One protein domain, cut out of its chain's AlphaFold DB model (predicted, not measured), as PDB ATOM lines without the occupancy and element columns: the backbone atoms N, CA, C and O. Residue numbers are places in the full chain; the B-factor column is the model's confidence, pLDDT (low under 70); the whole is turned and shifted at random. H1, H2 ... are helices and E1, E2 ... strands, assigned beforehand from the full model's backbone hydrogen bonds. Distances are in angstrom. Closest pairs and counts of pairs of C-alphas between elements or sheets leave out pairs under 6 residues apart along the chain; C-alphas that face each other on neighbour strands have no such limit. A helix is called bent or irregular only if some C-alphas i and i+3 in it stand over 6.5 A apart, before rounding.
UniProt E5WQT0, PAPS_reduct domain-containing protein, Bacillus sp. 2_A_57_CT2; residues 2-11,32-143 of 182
ATOM      1  N   ASN A   2     270.935 170.511 228.188       83.88
ATOM      2  CA  ASN A   2     271.145 169.867 229.492       83.88
ATOM      3  C   ASN A   2     272.627 169.464 229.671       83.88
ATOM      4  O   ASN A   2     273.120 168.610 228.936       83.88
ATOM      5  N   LYS A   3     273.333 170.092 230.623       88.31
ATOM      6  CA  LYS A   3     274.763 169.840 230.888       88.31
ATOM      7  C   LYS A   3     275.025 168.404 231.346       88.31
ATOM      8  O   LYS A   3     276.036 167.828 230.954       88.31
ATOM      9  N   ASP A   4     274.093 167.812 232.087       91.31
ATOM     10  CA  ASP A   4     274.229 166.450 232.608       91.31
ATOM     11  C   ASP A   4     274.170 165.416 231.482       91.31
ATOM     12  O   ASP A   4     274.907 164.433 231.499       91.31
ATOM     13  N   LEU A   5     273.346 165.667 230.456       88.38
ATOM     14  CA  LEU A   5     273.271 164.811 229.271       88.38
ATOM     15  C   LEU A   5     274.586 164.821 228.483       88.38
ATOM     16  O   LEU A   5     275.039 163.767 228.047       88.38
ATOM     17  N   ILE A   6     275.194 165.998 228.307       92.62
ATOM     18  CA  ILE A   6     276.473 166.125 227.595       92.62
ATOM     19  C   ILE A   6     277.565 165.389 228.369       92.62
ATOM     20  O   ILE A   6     278.231 164.530 227.801       92.62
ATOM     21  N   ALA A   7     277.684 165.650 229.673       93.31
ATOM     22  CA  ALA A   7     278.665 164.981 230.523       93.31
ATOM     23  C   ALA A   7     278.466 163.455 230.539       93.31
ATOM     24  O   ALA A   7     279.433 162.690 230.499       93.31
ATOM     25  N   LEU A   8     277.210 162.991 230.553       91.56
ATOM     26  CA  LEU A   8     276.895 161.572 230.440       91.56
ATOM     27  C   LEU A   8     277.351 161.006 229.092       91.56
ATOM     28  O   LEU A   8     278.019 159.975 229.077       91.56
ATOM     29  N   ALA A   9     277.025 161.665 227.980       92.19
ATOM     30  CA  ALA A   9     277.408 161.215 226.647       92.19
ATOM     31  C   ALA A   9     278.934 161.182 226.468       92.19
ATOM     32  O   ALA A   9     279.464 160.202 225.954       92.19
ATOM     33  N   GLU A  10     279.657 162.197 226.945       92.62
ATOM     34  CA  GLU A  10     281.125 162.238 226.926       92.62
ATOM     35  C   GLU A  10     281.728 161.071 227.717       92.62
ATOM     36  O   GLU A  10     282.597 160.357 227.213       92.62
ATOM     37  N   ARG A  11     281.209 160.810 228.924       92.81
ATOM     38  CA  ARG A  11     281.648 159.694 229.778       92.81
ATOM     39  C   ARG A  11     281.387 158.324 229.149       92.81
ATOM     40  O   ARG A  11     282.108 157.373 229.433       92.81
ATOM     41  N   CYS A  32     268.345 155.062 212.153       94.06
ATOM     42  CA  CYS A  32     267.343 155.462 213.123       94.06
ATOM     43  C   CYS A  32     266.034 154.719 212.859       94.06
ATOM     44  O   CYS A  32     265.449 154.828 211.785       94.06
ATOM     45  N   SER A  33     265.574 153.935 213.833       91.38
ATOM     46  CA  SER A  33     264.267 153.263 213.777       91.38
ATOM     47  C   SER A  33     263.260 153.888 214.739       91.38
ATOM     48  O   SER A  33     262.257 153.263 215.054       91.38
ATOM     49  N   GLY A  34     263.601 155.035 215.326       90.38
ATOM     50  CA  GLY A  34     262.845 155.656 216.407       90.38
ATOM     51  C   GLY A  34     262.924 154.921 217.756       90.38
ATOM     52  O   GLY A  34     262.345 155.353 218.745       90.38
ATOM     53  N   GLY A  35     263.670 153.817 217.844       91.31
ATOM     54  CA  GLY A  35     263.868 153.100 219.103       91.31
ATOM     55  C   GLY A  35     264.900 153.788 219.995       91.31
ATOM     56  O   GLY A  35     265.846 154.399 219.485       91.31
ATOM     57  N   LYS A  36     264.782 153.602 221.319       92.25
ATOM     58  CA  LYS A  36     265.683 154.196 222.327       92.25
ATOM     59  C   LYS A  36     267.171 154.013 222.003       92.25
ATOM     60  O   LYS A  36     267.953 154.943 222.155       92.25
ATOM     61  N   ASP A  37     267.543 152.848 221.472       90.88
ATOM     62  CA  ASP A  37     268.938 152.513 221.188       90.88
ATOM     63  C   ASP A  37     269.475 153.280 219.970       90.88
ATOM     64  O   ASP A  37     270.621 153.733 219.943       90.88
ATOM     65  N   SER A  38     268.618 153.479 218.968       92.12
ATOM     66  CA  SER A  38     268.934 154.266 217.776       92.12
ATOM     67  C   SER A  38     268.885 155.777 218.018       92.12
ATOM     68  O   SER A  38     269.524 156.531 217.299       92.12
ATOM     69  N   VAL A  39     268.176 156.231 219.052       94.88
ATOM     70  CA  VAL A  39     268.252 157.625 219.509       94.88
ATOM     71  C   VAL A  39     269.525 157.832 220.327       94.88
ATOM     72  O   VAL A  39     270.265 158.781 220.086       94.88
ATOM     73  N   ALA A  40     269.843 156.905 221.234       93.19
ATOM     74  CA  ALA A  40     271.052 156.964 222.050       93.19
ATOM     75  C   ALA A  40     272.322 157.067 221.192       93.19
ATOM     76  O   ALA A  40     273.182 157.894 221.480       93.19
ATOM     77  N   ILE A  41     272.424 156.298 220.100       92.62
ATOM     78  CA  ILE A  41     273.592 156.365 219.209       92.62
ATOM     79  C   ILE A  41     273.749 157.747 218.549       92.62
ATOM     80  O   ILE A  41     274.868 158.232 218.415       92.62
ATOM     81  N   VAL A  42     272.645 158.414 218.194       95.44
ATOM     82  CA  VAL A  42     272.659 159.772 217.622       95.44
ATOM     83  C   VAL A  42     273.119 160.788 218.665       95.44
ATOM     84  O   VAL A  42     273.989 161.609 218.385       95.44
ATOM     85  N   LEU A  43     272.599 160.698 219.892       95.19
ATOM     86  CA  LEU A  43     273.013 161.565 220.999       95.19
ATOM     87  C   LEU A  43     274.496 161.369 221.344       95.19
ATOM     88  O   LEU A  43     275.202 162.336 221.618       95.19
ATOM     89  N   MET A  44     274.990 160.132 221.270       94.38
ATOM     90  CA  MET A  44     276.410 159.827 221.440       94.38
ATOM     91  C   MET A  44     277.276 160.470 220.352       94.38
ATOM     92  O   MET A  44     278.335 161.000 220.681       94.38
ATOM     93  N   LEU A  45     276.847 160.471 219.083       95.00
ATOM     94  CA  LEU A  45     277.567 161.163 218.001       95.00
ATOM     95  C   LEU A  45     277.625 162.671 218.243       95.00
ATOM     96  O   LEU A  45     278.701 163.259 218.163       95.00
ATOM     97  N   LEU A  46     276.480 163.276 218.567       95.75
ATOM     98  CA  LEU A  46     276.353 164.721 218.747       95.75
ATOM     99  C   LEU A  46     277.098 165.230 219.981       95.75
ATOM    100  O   LEU A  46     277.803 166.231 219.907       95.75
ATOM    101  N   TYR A  47     276.926 164.566 221.122       95.31
ATOM    102  CA  TYR A  47     277.348 165.114 222.412       95.31
ATOM    103  C   TYR A  47     278.565 164.411 222.994       95.31
ATOM    104  O   TYR A  47     279.411 165.073 223.586       95.31
ATOM    105  N   GLY A  48     278.679 163.096 222.805       94.06
ATOM    106  CA  GLY A  48     279.835 162.344 223.280       94.06
ATOM    107  C   GLY A  48     281.042 162.564 222.377       94.06
ATOM    108  O   GLY A  48     282.082 163.053 222.812       94.06
ATOM    109  N   TYR A  49     280.884 162.239 221.096       92.69
ATOM    110  CA  TYR A  49     281.945 162.348 220.096       92.69
ATOM    111  C   TYR A  49     282.056 163.731 219.451       92.69
ATOM    112  O   TYR A  49     283.028 163.979 218.740       92.69
ATOM    113  N   LYS A  50     281.085 164.623 219.696       94.88
ATOM    114  CA  LYS A  50     281.063 166.003 219.180       94.88
ATOM    115  C   LYS A  50     281.223 166.071 217.663       94.88
ATOM    116  O   LYS A  50     281.922 166.932 217.132       94.88
ATOM    117  N   VAL A  51     280.594 165.129 216.964       95.94
ATOM    118  CA  VAL A  51     280.598 165.116 215.505       95.94
ATOM    119  C   VAL A  51     279.793 166.322 215.001       95.94
ATOM    120  O   VAL A  51     278.681 166.539 215.493       95.94
ATOM    121  N   PRO A  52     280.313 167.095 214.028       96.81
ATOM    122  CA  PRO A  52     279.564 168.192 213.422       96.81
ATOM    123  C   PRO A  52     278.242 167.707 212.810       96.81
ATOM    124  O   PRO A  52     278.180 166.617 212.236       96.81
ATOM    125  N   LYS A  53     277.164 168.489 212.942       97.25
ATOM    126  CA  LYS A  53     275.819 168.076 212.495       97.25
ATOM    127  C   LYS A  53     275.771 167.826 210.988       97.25
ATOM    128  O   LYS A  53     275.109 166.894 210.548       97.25
ATOM    129  N   GLU A  54     276.522 168.604 210.215       97.06
ATOM    130  CA  GLU A  54     276.658 168.494 208.761       97.06
ATOM    131  C   GLU A  54     277.254 167.154 208.301       97.06
ATOM    132  O   GLU A  54     277.087 166.761 207.147       97.06
ATOM    133  N   ASN A  55     277.914 166.424 209.203       96.50
ATOM    134  CA  ASN A  55     278.431 165.091 208.938       96.50
ATOM    135  C   ASN A  55     277.418 163.983 209.244       96.50
ATOM    136  O   ASN A  55     277.719 162.832 208.942       96.50
ATOM    137  N   ILE A  56     276.270 164.267 209.866       97.44
ATOM    138  CA  ILE A  56     275.335 163.246 210.358       97.44
ATOM    139  C   ILE A  56     274.023 163.309 209.580       97.44
ATOM    140  O   ILE A  56     273.376 164.345 209.501       97.44
ATOM    141  N   GLU A  57     273.579 162.155 209.094       97.69
ATOM    142  CA  GLU A  57     272.252 161.965 208.520       97.69
ATOM    143  C   GLU A  57     271.520 160.864 209.284       97.69
ATOM    144  O   GLU A  57     272.057 159.767 209.490       97.69
ATOM    145  N   LEU A  58     270.284 161.140 209.697       98.25
ATOM    146  CA  LEU A  58     269.386 160.108 210.193       98.25
ATOM    147  C   LEU A  58     268.904 159.296 208.996       98.25
ATOM    148  O   LEU A  58     268.337 159.847 208.058       98.25
ATOM    149  N   VAL A  59     269.125 157.984 209.017       97.12
ATOM    150  CA  VAL A  59     268.709 157.098 207.925       97.12
ATOM    151  C   VAL A  59     267.726 156.076 208.461       97.12
ATOM    152  O   VAL A  59     268.075 155.248 209.303       97.12
ATOM    153  N   HIS A  60     266.500 156.112 207.957       96.31
ATOM    154  CA  HIS A  60     265.464 155.146 208.288       96.31
ATOM    155  C   HIS A  60     265.173 154.256 207.081       96.31
ATOM    156  O   HIS A  60     265.085 154.737 205.954       96.31
ATOM    157  N   MET A  61     265.019 152.952 207.306       94.75
ATOM    158  CA  MET A  61     264.576 152.016 206.271       94.75
ATOM    159  C   MET A  61     263.134 151.613 206.547       94.75
ATOM    160  O   MET A  61     262.905 150.681 207.326       94.75
ATOM    161  N   ARG A  62     262.197 152.308 205.896       94.94
ATOM    162  CA  ARG A  62     260.756 152.081 206.034       94.94
ATOM    163  C   ARG A  62     260.394 150.732 205.428       94.94
ATOM    164  O   ARG A  62     260.671 150.476 204.248       94.94
ATOM    165  N   VAL A  63     259.823 149.835 206.232       94.62
ATOM    166  CA  VAL A  63     259.586 148.444 205.798       94.62
ATOM    167  C   VAL A  63     258.274 148.269 205.041       94.62
ATOM    168  O   VAL A  63     258.143 147.307 204.280       94.62
ATOM    169  N   ASP A  64     257.357 149.219 205.199       94.62
ATOM    170  CA  ASP A  64     256.036 149.234 204.562       94.62
ATOM    171  C   ASP A  64     256.030 149.926 203.188       94.62
ATOM    172  O   ASP A  64     254.987 150.075 202.567       94.62
ATOM    173  N   ALA A  65     257.204 150.282 202.653       92.44
ATOM    174  CA  ALA A  65     257.332 151.005 201.385       92.44
ATOM    175  C   ALA A  65     256.497 152.306 201.382       92.44
ATOM    176  O   ALA A  65     256.623 153.093 202.318       92.44
ATOM    177  N   ASP A  66     255.702 152.550 200.338       90.38
ATOM    178  CA  ASP A  66     254.787 153.699 200.234       90.38
ATOM    179  C   ASP A  66     253.358 153.374 200.704       90.38
ATOM    180  O   ASP A  66     252.451 154.183 200.535       90.38
ATOM    181  N   GLU A  67     253.151 152.193 201.292       91.56
ATOM    182  CA  GLU A  67     251.859 151.771 201.837       91.56
ATOM    183  C   GLU A  67     251.640 152.338 203.249       91.56
ATOM    184  O   GLU A  67     252.575 152.813 203.913       91.56
ATOM    185  N   ASP A  68     250.395 152.258 203.722       91.06
ATOM    186  CA  ASP A  68     250.052 152.557 205.110       91.06
ATOM    187  C   ASP A  68     250.867 151.694 206.080       91.06
ATOM    188  O   ASP A  68     251.170 150.527 205.812       91.06
ATOM    189  N   ALA A  69     251.195 152.276 207.234       91.50
ATOM    190  CA  ALA A  69     251.946 151.593 208.277       91.50
ATOM    191  C   ALA A  69     251.238 150.294 208.699       91.50
ATOM    192  O   ALA A  69     250.076 150.297 209.123       91.50
ATOM    193  N   PHE A  70     251.963 149.184 208.584       94.06
ATOM    194  CA  PHE A  70     251.489 147.845 208.916       94.06
ATOM    195  C   PHE A  70     252.481 147.114 209.820       94.06
ATOM    196  O   PHE A  70     252.073 146.500 210.808       94.06
ATOM    197  N   PHE A  71     253.776 147.172 209.501       93.44
ATOM    198  CA  PHE A  71     254.845 146.645 210.351       93.44
ATOM    199  C   PHE A  71     255.535 147.730 211.172       93.44
ATOM    200  O   PHE A  71     255.920 147.456 212.311       93.44
ATOM    201  N   ASP A  72     255.722 148.921 210.607       92.81
ATOM    202  CA  ASP A  72     256.123 150.089 211.385       92.81
ATOM    203  C   ASP A  72     254.918 150.609 212.193       92.81
ATOM    204  O   ASP A  72     253.755 150.356 211.861       92.81
ATOM    205  N   TRP A  73     255.183 151.328 213.287       93.62
ATOM    206  CA  TRP A  73     254.115 152.017 214.018       93.62
ATOM    207  C   TRP A  73     253.585 153.178 213.178       93.62
ATOM    208  O   TRP A  73     254.368 153.822 212.476       93.62
ATOM    209  N   LYS A  74     252.288 153.487 213.288       93.44
ATOM    210  CA  LYS A  74     251.649 154.586 212.539       93.44
ATOM    211  C   LYS A  74     252.329 155.928 212.796       93.44
ATOM    212  O   LYS A  74     252.439 156.754 211.903       93.44
ATOM    213  N   GLU A  75     252.831 156.095 214.008       95.06
ATOM    214  CA  GLU A  75     253.488 157.293 214.506       95.06
ATOM    215  C   GLU A  75     254.980 157.351 214.137       95.06
ATOM    216  O   GLU A  75     255.641 158.335 214.453       95.06
ATOM    217  N   THR A  76     255.547 156.312 213.504       94.69
ATOM    218  CA  THR A  76     256.999 156.225 213.244       94.69
ATOM    219  C   THR A  76     257.489 157.390 212.395       94.69
ATOM    220  O   THR A  76     258.491 158.007 212.750       94.69
ATOM    221  N   ASP A  77     256.782 157.712 211.311       93.88
ATOM    222  CA  ASP A  77     257.178 158.792 210.404       93.88
ATOM    223  C   ASP A  77     257.135 160.151 211.124       93.88
ATOM    224  O   ASP A  77     258.138 160.862 211.156       93.88
ATOM    225  N   GLU A  78     256.032 160.455 211.818       96.44
ATOM    226  CA  GLU A  78     255.883 161.693 212.600       96.44
ATOM    227  C   GLU A  78     256.927 161.803 213.720       96.44
ATOM    228  O   GLU A  78     257.493 162.872 213.963       96.44
ATOM    229  N   TYR A  79     257.222 160.694 214.404       97.25
ATOM    230  CA  TYR A  79     258.231 160.659 215.456       97.25
ATOM    231  C   TYR A  79     259.641 160.900 214.909       97.25
ATOM    232  O   TYR A  79     260.432 161.614 215.532       97.25
ATOM    233  N   LEU A  80     259.972 160.320 213.753       97.44
ATOM    234  CA  LEU A  80     261.266 160.520 213.107       97.44
ATOM    235  C   LEU A  80     261.422 161.951 212.591       97.44
ATOM    236  O   LEU A  80     262.487 162.536 212.795       97.44
ATOM    237  N   ASP A  81     260.374 162.535 212.010       97.94
ATOM    238  CA  ASP A  81     260.357 163.945 211.607       97.94
ATOM    239  C   ASP A  81     260.530 164.865 212.818       97.94
ATOM    240  O   ASP A  81     261.351 165.786 212.806       97.94
ATOM    241  N   TYR A  82     259.809 164.599 213.910       98.06
ATOM    242  CA  TYR A  82     259.985 165.321 215.166       98.06
ATOM    243  C   TYR A  82     261.431 165.223 215.666       98.06
ATOM    244  O   TYR A  82     262.040 166.241 216.000       98.06
ATOM    245  N   LEU A  83     261.997 164.016 215.703       97.56
ATOM    246  CA  LEU A  83     263.359 163.775 216.172       97.56
ATOM    247  C   LEU A  83     264.393 164.514 215.311       97.56
ATOM    248  O   LEU A  83     265.273 165.181 215.856       97.56
ATOM    249  N   ALA A  84     264.269 164.423 213.986       98.19
ATOM    250  CA  ALA A  84     265.131 165.101 213.024       98.19
ATOM    251  C   ALA A  84     265.100 166.621 213.223       98.19
ATOM    252  O   ALA A  84     266.147 167.247 213.381       98.19
ATOM    253  N   ASN A  85     263.900 167.195 213.341       98.19
ATOM    254  CA  ASN A  85     263.711 168.622 213.588       98.19
ATOM    255  C   ASN A  85     264.264 169.059 214.948       98.19
ATOM    256  O   ASN A  85     264.906 170.101 215.048       98.19
ATOM    257  N   LYS A  86     264.059 168.269 216.010       96.94
ATOM    258  CA  LYS A  86     264.572 168.594 217.351       96.94
ATOM    259  C   LYS A  86     266.086 168.534 217.455       96.94
ATOM    260  O   LYS A  86     266.656 169.266 218.259       96.94
ATOM    261  N   LEU A  87     266.725 167.656 216.691       96.00
ATOM    262  CA  LEU A  87     268.180 167.537 216.663       96.00
ATOM    263  C   LEU A  87     268.820 168.423 215.583       96.00
ATOM    264  O   LEU A  87     270.038 168.621 215.612       96.00
ATOM    265  N   GLU A  88     268.005 169.003 214.698       97.75
ATOM    266  CA  GLU A  88     268.411 169.736 213.493       97.75
ATOM    267  C   GLU A  88     269.330 168.875 212.615       97.75
ATOM    268  O   GLU A  88     270.431 169.279 212.238       97.75
ATOM    269  N   LEU A  89     268.893 167.645 212.351       98.19
ATOM    270  CA  LEU A  89     269.593 166.689 211.502       98.19
ATOM    271  C   LEU A  89     268.739 166.348 210.278       98.19
ATOM    272  O   LEU A  89     267.525 166.199 210.413       98.19
ATOM    273  N   PRO A  90     269.346 166.169 209.094       98.12
ATOM    274  CA  PRO A  90     268.624 165.688 207.926       98.12
ATOM    275  C   PRO A  90     268.120 164.256 208.148       98.12
ATOM    276  O   PRO A  90     268.823 163.410 208.708       98.12
ATOM    277  N   LEU A  91     266.907 163.988 207.664       98.19
ATOM    278  CA  LEU A  91     266.272 162.673 207.681       98.19
ATOM    279  C   LEU A  91     266.176 162.111 206.263       98.19
ATOM    280  O   LEU A  91     265.632 162.738 205.357       98.19
ATOM    281  N   VAL A  92     266.686 160.897 206.084       97.69
ATOM    282  CA  VAL A  92     266.629 160.139 204.837       97.69
ATOM    283  C   VAL A  92     265.773 158.899 205.063       97.69
ATOM    284  O   VAL A  92     266.183 157.966 205.760       97.69
ATOM    285  N   ILE A  93     264.598 158.863 204.436       96.81
ATOM    286  CA  ILE A  93     263.730 157.682 204.426       96.81
ATOM    287  C   ILE A  93     264.016 156.854 203.176       96.81
ATOM    288  O   ILE A  93     263.707 157.253 202.051       96.81
ATOM    289  N   LEU A  94     264.591 155.675 203.375       95.62
ATOM    290  CA  LEU A  94     264.821 154.705 202.319       95.62
ATOM    291  C   LEU A  94     263.701 153.672 202.298       95.62
ATOM    292  O   LEU A  94     263.298 153.149 203.336       95.62
ATOM    293  N   ARG A  95     263.253 153.328 201.093       93.75
ATOM    294  CA  ARG A  95     262.163 152.380 200.865       93.75
ATOM    295  C   ARG A  95     262.497 151.415 199.737       93.75
ATOM    296  O   ARG A  95     263.269 151.728 198.827       93.75
ATOM    297  N   GLY A  96     261.966 150.203 199.844       90.62
ATOM    298  CA  GLY A  96     262.039 149.199 198.787       90.62
ATOM    299  C   GLY A  96     260.852 149.306 197.834       90.62
ATOM    300  O   GLY A  96     259.835 149.882 198.179       90.62
ATOM    301  N   GLU A  97     260.968 148.679 196.665       90.75
ATOM    302  CA  GLU A  97     259.881 148.602 195.670       90.75
ATOM    303  C   GLU A  97     258.626 147.883 196.192       90.75
ATOM    304  O   GLU A  97     257.513 148.194 195.794       90.75
ATOM    305  N   LYS A  98     258.813 146.909 197.088       93.75
ATOM    306  CA  LYS A  98     257.732 146.144 197.718       93.75
ATOM    307  C   LYS A  98     257.844 146.238 199.228       93.75
ATOM    308  O   LYS A  98     258.949 146.011 199.753       93.75
ATOM    309  N   SER A  99     256.708 146.467 199.886       95.38
ATOM    310  CA  SER A  99     256.556 146.376 201.336       95.38
ATOM    311  C   SER A  99     256.904 144.976 201.846       95.38
ATOM    312  O   SER A  99     256.941 143.984 201.102       95.38
ATOM    313  N   LEU A 100     257.173 144.867 203.145       94.44
ATOM    314  CA  LEU A 100     257.326 143.566 203.782       94.44
ATOM    315  C   LEU A 100     256.042 142.731 203.652       94.44
ATOM    316  O   LEU A 100     256.140 141.518 203.456       94.44
ATOM    317  N   LYS A 101     254.867 143.371 203.685       95.38
ATOM    318  CA  LYS A 101     253.562 142.714 203.535       95.38
ATOM    319  C   LYS A 101     253.428 142.064 202.161       95.38
ATOM    320  O   LYS A 101     253.275 140.844 202.095       95.38
ATOM    321  N   ALA A 102     253.643 142.823 201.088       94.88
ATOM    322  CA  ALA A 102     253.619 142.297 199.723       94.88
ATOM    323  C   ALA A 102     254.617 141.139 199.535       94.88
ATOM    324  O   ALA A 102     254.323 140.130 198.901       94.88
ATOM    325  N   ARG A 103     255.804 141.223 200.153       94.06
ATOM    326  CA  ARG A 103     256.801 140.138 200.091       94.06
ATOM    327  C   ARG A 103     256.368 138.873 200.823       94.06
ATOM    328  O   ARG A 103     256.757 137.785 200.401       94.06
ATOM    329  N   ILE A 104     255.640 139.001 201.930       94.94
ATOM    330  CA  ILE A 104     255.089 137.860 202.670       94.94
ATOM    331  C   ILE A 104     253.998 137.185 201.846       94.94
ATOM    332  O   ILE A 104     253.994 135.956 201.761       94.94
ATOM    333  N   GLU A 105     253.128 137.975 201.218       95.31
ATOM    334  CA  GLU A 105     252.054 137.505 200.337       95.31
ATOM    335  C   GLU A 105     252.625 136.762 199.120       95.31
ATOM    336  O   GLU A 105     252.306 135.589 198.917       95.31
ATOM    337  N   ASP A 106     253.568 137.375 198.396       94.19
ATOM    338  CA  ASP A 106     254.252 136.771 197.240       94.19
ATOM    339  C   ASP A 106     254.913 135.431 197.592       94.19
ATOM    340  O   ASP A 106     254.864 134.460 196.835       94.19
ATOM    341  N   ARG A 107     255.572 135.378 198.754       92.75
ATOM    342  CA  ARG A 107     256.316 134.195 199.208       92.75
ATOM    343  C   ARG A 107     255.440 133.175 199.919       92.75
ATOM    344  O   ARG A 107     255.940 132.090 200.219       92.75
ATOM    345  N   ARG A 108     254.195 133.534 200.250       94.38
ATOM    346  CA  ARG A 108     253.292 132.777 201.130       94.38
ATOM    347  C   ARG A 108     253.987 132.313 202.417       94.38
ATOM    348  O   ARG A 108     253.815 131.179 202.858       94.38
ATOM    349  N   LYS A 109     254.850 133.167 202.984       92.25
ATOM    350  CA  LYS A 109     255.713 132.809 204.120       92.25
ATOM    351  C   LYS A 109     256.139 134.034 204.920       92.25
ATOM    352  O   LYS A 109     256.639 135.002 204.355       92.25
ATOM    353  N   PHE A 110     256.042 133.940 206.244       92.38
ATOM    354  CA  PHE A 110     256.565 134.950 207.166       92.38
ATOM    355  C   PHE A 110     258.098 134.831 207.336       92.38
ATOM    356  O   PHE A 110     258.631 133.714 207.268       92.38
ATOM    357  N   PRO A 111     258.846 135.933 207.553       88.56
ATOM    358  CA  PRO A 111     260.279 135.864 207.825       88.56
ATOM    359  C   PRO A 111     260.589 135.004 209.051       88.56
ATOM    360  O   PRO A 111     259.882 135.046 210.053       88.56
ATOM    361  N   SER A 112     261.696 134.269 209.001       86.62
ATOM    362  CA  SER A 112     262.194 133.493 210.140       86.62
ATOM    363  C   SER A 112     263.638 133.864 210.460       86.62
ATOM    364  O   SER A 112     264.316 134.519 209.667       86.62
ATOM    365  N   GLY A 113     264.151 133.405 211.604       77.06
ATOM    366  CA  GLY A 113     265.567 133.572 211.953       77.06
ATOM    367  C   GLY A 113     266.529 132.973 210.916       77.06
ATOM    368  O   GLY A 113     267.611 133.516 210.712       77.06
ATOM    369  N   GLN A 114     266.113 131.908 210.221       77.38
ATOM    370  CA  GLN A 114     266.874 131.284 209.131       77.38
ATOM    371  C   GLN A 114     266.682 132.018 207.796       77.38
ATOM    372  O   GLN A 114     267.585 132.063 206.967       77.38
ATOM    373  N   THR A 115     265.503 132.607 207.575       78.12
ATOM    374  CA  THR A 115     265.137 133.294 206.332       78.12
ATOM    375  C   THR A 115     264.752 134.744 206.635       78.12
ATOM    376  O   THR A 115     263.583 135.128 206.588       78.12
ATOM    377  N   GLN A 116     265.757 135.566 206.956       81.75
ATOM    378  CA  GLN A 116     265.601 136.986 207.317       81.75
ATOM    379  C   GLN A 116     265.421 137.878 206.080       81.75
ATOM    380  O   GLN A 116     266.132 138.871 205.895       81.75
ATOM    381  N   PHE A 117     264.493 137.511 205.194       85.62
ATOM    382  CA  PHE A 117     264.296 138.226 203.936       85.62
ATOM    383  C   PHE A 117     263.789 139.658 204.150       85.62
ATOM    384  O   PHE A 117     264.080 140.514 203.321       85.62
ATOM    385  N   CYS A 118     263.127 139.943 205.279       83.44
ATOM    386  CA  CYS A 118     262.835 141.310 205.709       83.44
ATOM    387  C   CYS A 118     264.130 142.133 205.802       83.44
ATOM    388  O   CYS A 118     264.303 143.106 205.082       83.44
ATOM    389  N   THR A 119     265.116 141.676 206.575       84.62
ATOM    390  CA  THR A 119     266.406 142.363 206.727       84.62
ATOM    391  C   THR A 119     267.176 142.489 205.414       84.62
ATOM    392  O   THR A 119     267.844 143.501 205.208       84.62
ATOM    393  N   SER A 120     267.122 141.483 204.533       84.88
ATOM    394  CA  SER A 120     267.775 141.581 203.221       84.88
ATOM    395  C   SER A 120     267.120 142.673 202.386       84.88
ATOM    396  O   SER A 120     267.740 143.704 202.133       84.88
ATOM    397  N   TYR A 121     265.846 142.481 202.044       87.69
ATOM    398  CA  TYR A 121     265.187 143.283 201.028       87.69
ATOM    399  C   TYR A 121     264.823 144.680 201.499       87.69
ATOM    400  O   TYR A 121     264.963 145.615 200.722       87.69
ATOM    401  N   THR A 122     264.343 144.832 202.734       89.00
ATOM    402  CA  THR A 122     263.807 146.120 203.193       89.00
ATOM    403  C   THR A 122     264.853 146.976 203.890       89.00
ATOM    404  O   THR A 122     264.671 148.180 203.982       89.00
ATOM    405  N   LYS A 123     265.978 146.393 204.335       87.69
ATOM    406  CA  LYS A 123     267.023 147.129 205.068       87.69
ATOM    407  C   LYS A 123     268.352 147.148 204.322       87.69
ATOM    408  O   LYS A 123     268.802 148.191 203.854       87.69
ATOM    409  N   ARG A 124     269.001 145.987 204.200       86.50
ATOM    410  CA  ARG A 124     270.383 145.886 203.700       86.50
ATOM    411  C   ARG A 124     270.506 146.246 202.226       86.50
ATOM    412  O   ARG A 124     271.445 146.957 201.865       86.50
ATOM    413  N   ASP A 125     269.607 145.739 201.393       88.00
ATOM    414  CA  ASP A 125     269.677 145.908 199.942       88.00
ATOM    415  C   ASP A 125     269.315 147.339 199.549       88.00
ATOM    416  O   ASP A 125     270.047 147.963 198.782       88.00
ATOM    417  N   VAL A 126     268.265 147.887 200.164       91.06
ATOM    418  CA  VAL A 126     267.839 149.285 200.015       91.06
ATOM    419  C   VAL A 126     268.962 150.248 200.414       91.06
ATOM    420  O   VAL A 126     269.368 151.078 199.600       91.06
ATOM    421  N   TYR A 127     269.555 150.077 201.601       90.19
ATOM    422  CA  TYR A 127     270.701 150.887 202.025       90.19
ATOM    423  C   TYR A 127     271.898 150.732 201.081       90.19
ATOM    424  O   TYR A 127     272.505 151.713 200.662       90.19
ATOM    425  N   SER A 128     272.229 149.496 200.692       86.12
ATOM    426  CA  SER A 128     273.359 149.245 199.793       86.12
ATOM    427  C   SER A 128     273.146 149.852 198.405       86.12
ATOM    428  O   SER A 128     274.119 150.246 197.768       86.12
ATOM    429  N   LYS A 129     271.910 149.893 197.895       87.75
ATOM    430  CA  LYS A 129     271.576 150.553 196.625       87.75
ATOM    431  C   LYS A 129     271.749 152.065 196.752       87.75
ATOM    432  O   LYS A 129     272.417 152.652 195.907       87.75
ATOM    433  N   TRP A 130     271.221 152.657 197.822       91.81
ATOM    434  CA  TRP A 130     271.328 154.091 198.083       91.81
ATOM    435  C   TRP A 130     272.784 154.550 198.223       91.81
ATOM    436  O   TRP A 130     273.216 155.409 197.462       91.81
ATOM    437  N   VAL A 131     273.582 153.908 199.086       86.50
ATOM    438  CA  VAL A 131     274.993 154.293 199.296       86.50
ATOM    439  C   VAL A 131     275.824 154.174 198.018       86.50
ATOM    440  O   VAL A 131     276.689 155.007 197.775       86.50
ATOM    441  N   ARG A 132     275.561 153.175 197.164       84.12
ATOM    442  CA  ARG A 132     276.242 153.069 195.860       84.12
ATOM    443  C   ARG A 132     275.910 154.239 194.931       84.12
ATOM    444  O   ARG A 132     276.766 154.626 194.145       84.12
ATOM    445  N   GLY A 133     274.694 154.779 195.017       88.44
ATOM    446  CA  GLY A 133     274.259 155.935 194.232       88.44
ATOM    447  C   GLY A 133     274.894 157.259 194.662       88.44
ATOM    448  O   GLY A 133     274.932 158.184 193.862       88.44
ATOM    449  N   LEU A 134     275.437 157.344 195.882       87.75
ATOM    450  CA  LEU A 134     276.121 158.545 196.384       87.75
ATOM    451  C   LEU A 134     277.518 158.748 195.773       87.75
ATOM    452  O   LEU A 134     278.099 159.818 195.927       87.75
ATOM    453  N   GLY A 135     278.058 157.738 195.086       82.94
ATOM    454  CA  GLY A 135     279.399 157.782 194.513       82.94
ATOM    455  C   GLY A 135     280.522 157.583 195.545       82.94
ATOM    456  O   GLY A 135     280.276 157.121 196.664       82.94
ATOM    457  N   PRO A 136     281.780 157.857 195.156       81.56
ATOM    458  CA  PRO A 136     282.948 157.717 196.024       81.56
ATOM    459  C   PRO A 136     282.852 158.566 197.297       81.56
ATOM    460  O   PRO A 136     282.447 159.723 197.253       81.56
ATOM    461  N   GLY A 137     283.275 158.009 198.433       82.81
ATOM    462  CA  GLY A 137     283.246 158.720 199.710       82.81
ATOM    463  C   GLY A 137     283.659 157.858 200.902       82.81
ATOM    464  O   GLY A 137     283.829 156.638 200.783       82.81
ATOM    465  N   LYS A 138     283.824 158.516 202.057       85.50
ATOM    466  CA  LYS A 138     284.013 157.873 203.364       85.50
ATOM    467  C   LYS A 138     282.691 157.903 204.116       85.50
ATOM    468  O   LYS A 138     282.251 158.960 204.557       85.50
ATOM    469  N   PHE A 139     282.072 156.740 204.269       87.38
ATOM    470  CA  PHE A 139     280.785 156.608 204.940       87.38
ATOM    471  C   PHE A 139     280.945 155.828 206.237       87.38
ATOM    472  O   PHE A 139     281.617 154.797 206.253       87.38
ATOM    473  N   LEU A 140     280.297 156.283 207.307       89.50
ATOM    474  CA  LEU A 140     280.192 155.535 208.556       89.50
ATOM    475  C   LEU A 140     278.741 155.135 208.797       89.50
ATOM    476  O   LEU A 140     277.873 155.980 208.962       89.50
ATOM    477  N   CYS A 141     278.478 153.838 208.860       90.06
ATOM    478  CA  CYS A 141     277.157 153.315 209.182       90.06
ATOM    479  C   CYS A 141     277.053 153.079 210.696       90.06
ATOM    480  O   CYS A 141     277.626 152.108 211.189       90.06
ATOM    481  N   ALA A 142     276.348 153.945 211.425       91.06
ATOM    482  CA  ALA A 142     276.147 153.836 212.872       91.06
ATOM    483  C   ALA A 142     274.838 153.101 213.195       91.06
ATOM    484  O   ALA A 142     273.812 153.344 212.563       91.06
ATOM    485  N   SER A 143     274.854 152.177 214.158       87.44
ATOM    486  CA  SER A 143     273.673 151.376 214.527       87.44
ATOM    487  C   SER A 143     273.571 151.181 216.035       87.44
ATOM    488  O   SER A 143     274.586 150.956 216.679       87.44
TER     489      SER A 143
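This is residues 2 to 11 and 32 to 143 of the 182 residues of the protein "PAPS_reduct domain-containing protein" of Bacillus sp. 2_A_57_CT2 (UniProt E5WQT0). A short ribbon of two parallel strands, E1 and E2, forms the middle of an elongated model, with H3 packed on one side and H5 on the other. H2 and H1 make a corner toward one end of the long axis, H4 lies toward the other, and residues 132 to 138, of which 132 and 133 belong to H5 and 137 and 138 to E3, stick out. The 122 printed residues have five named helices and three named strands, in the order H1 H2 E1 H3 E2 H4 H5 E3, class mixed. The whole is only just compact, close to loose, with a radius of gyration of the C-alphas of 16.2 A, and spans 52 by 34 by 27 A.

E1, residues 56 to 62, and E2, residues 91 to 95, are parallel at 30 degrees; N 60 and O 92, 2.9 A apart, are within hydrogen-bond range. H3, residues 76 to 87, completes a strand-helix-strand unit, two parallel neighbour strands with a helix between, whose crossover is right-handed; its closest C-alphas to E2 are those of Ala 84 and Leu 91, 6.0 A. H5, residues 117 to 133, is only just irregular, with C-alphas 122 and 125 6.7 A apart; its closest C-alphas to E1 are those of Lys 123 and Met 61, 5.6 A. H4, residues 100 to 107, is close to H5 but not clearly touching, Leu 100 to Cys 118 being the closest C-alphas at 6.3 A. H2, residues 36 to 48, touches H1, residues 3 to 11, with residues 43 to 48 alone, about perpendicular at 88 degrees; the closest C-alphas are those of Glu 10 and Gly 48, 3.9 A. E3, residues 137 to 143, pairs with no named strand and is near E1, with 6 pairs of C-alphas within 10 A. Every O i to N i+4 pair is within hydrogen-bond range in H1, H3 and H4, against 8 of 9 in H2 and 10 of 13 in H5.

H1 begins at C-alpha 3 (274.763, 169.840, 230.888), and E3 ends at C-alpha 143 (273.673, 151.376, 214.527). H5 is 22.5 A long, E3 19.1 A and E1 18.9 A.

The C-alphas of Lys 3 and Arg 108 are the farthest apart, 52.2 A. Residues 12 to 31 are not printed, and C-alphas 11 and 32 are 22.4 A apart across the cut. The link from E1 to H3 is long, with 13 residues. The mean pLDDT of the printed part is 92.1, and no printed residue is under 70.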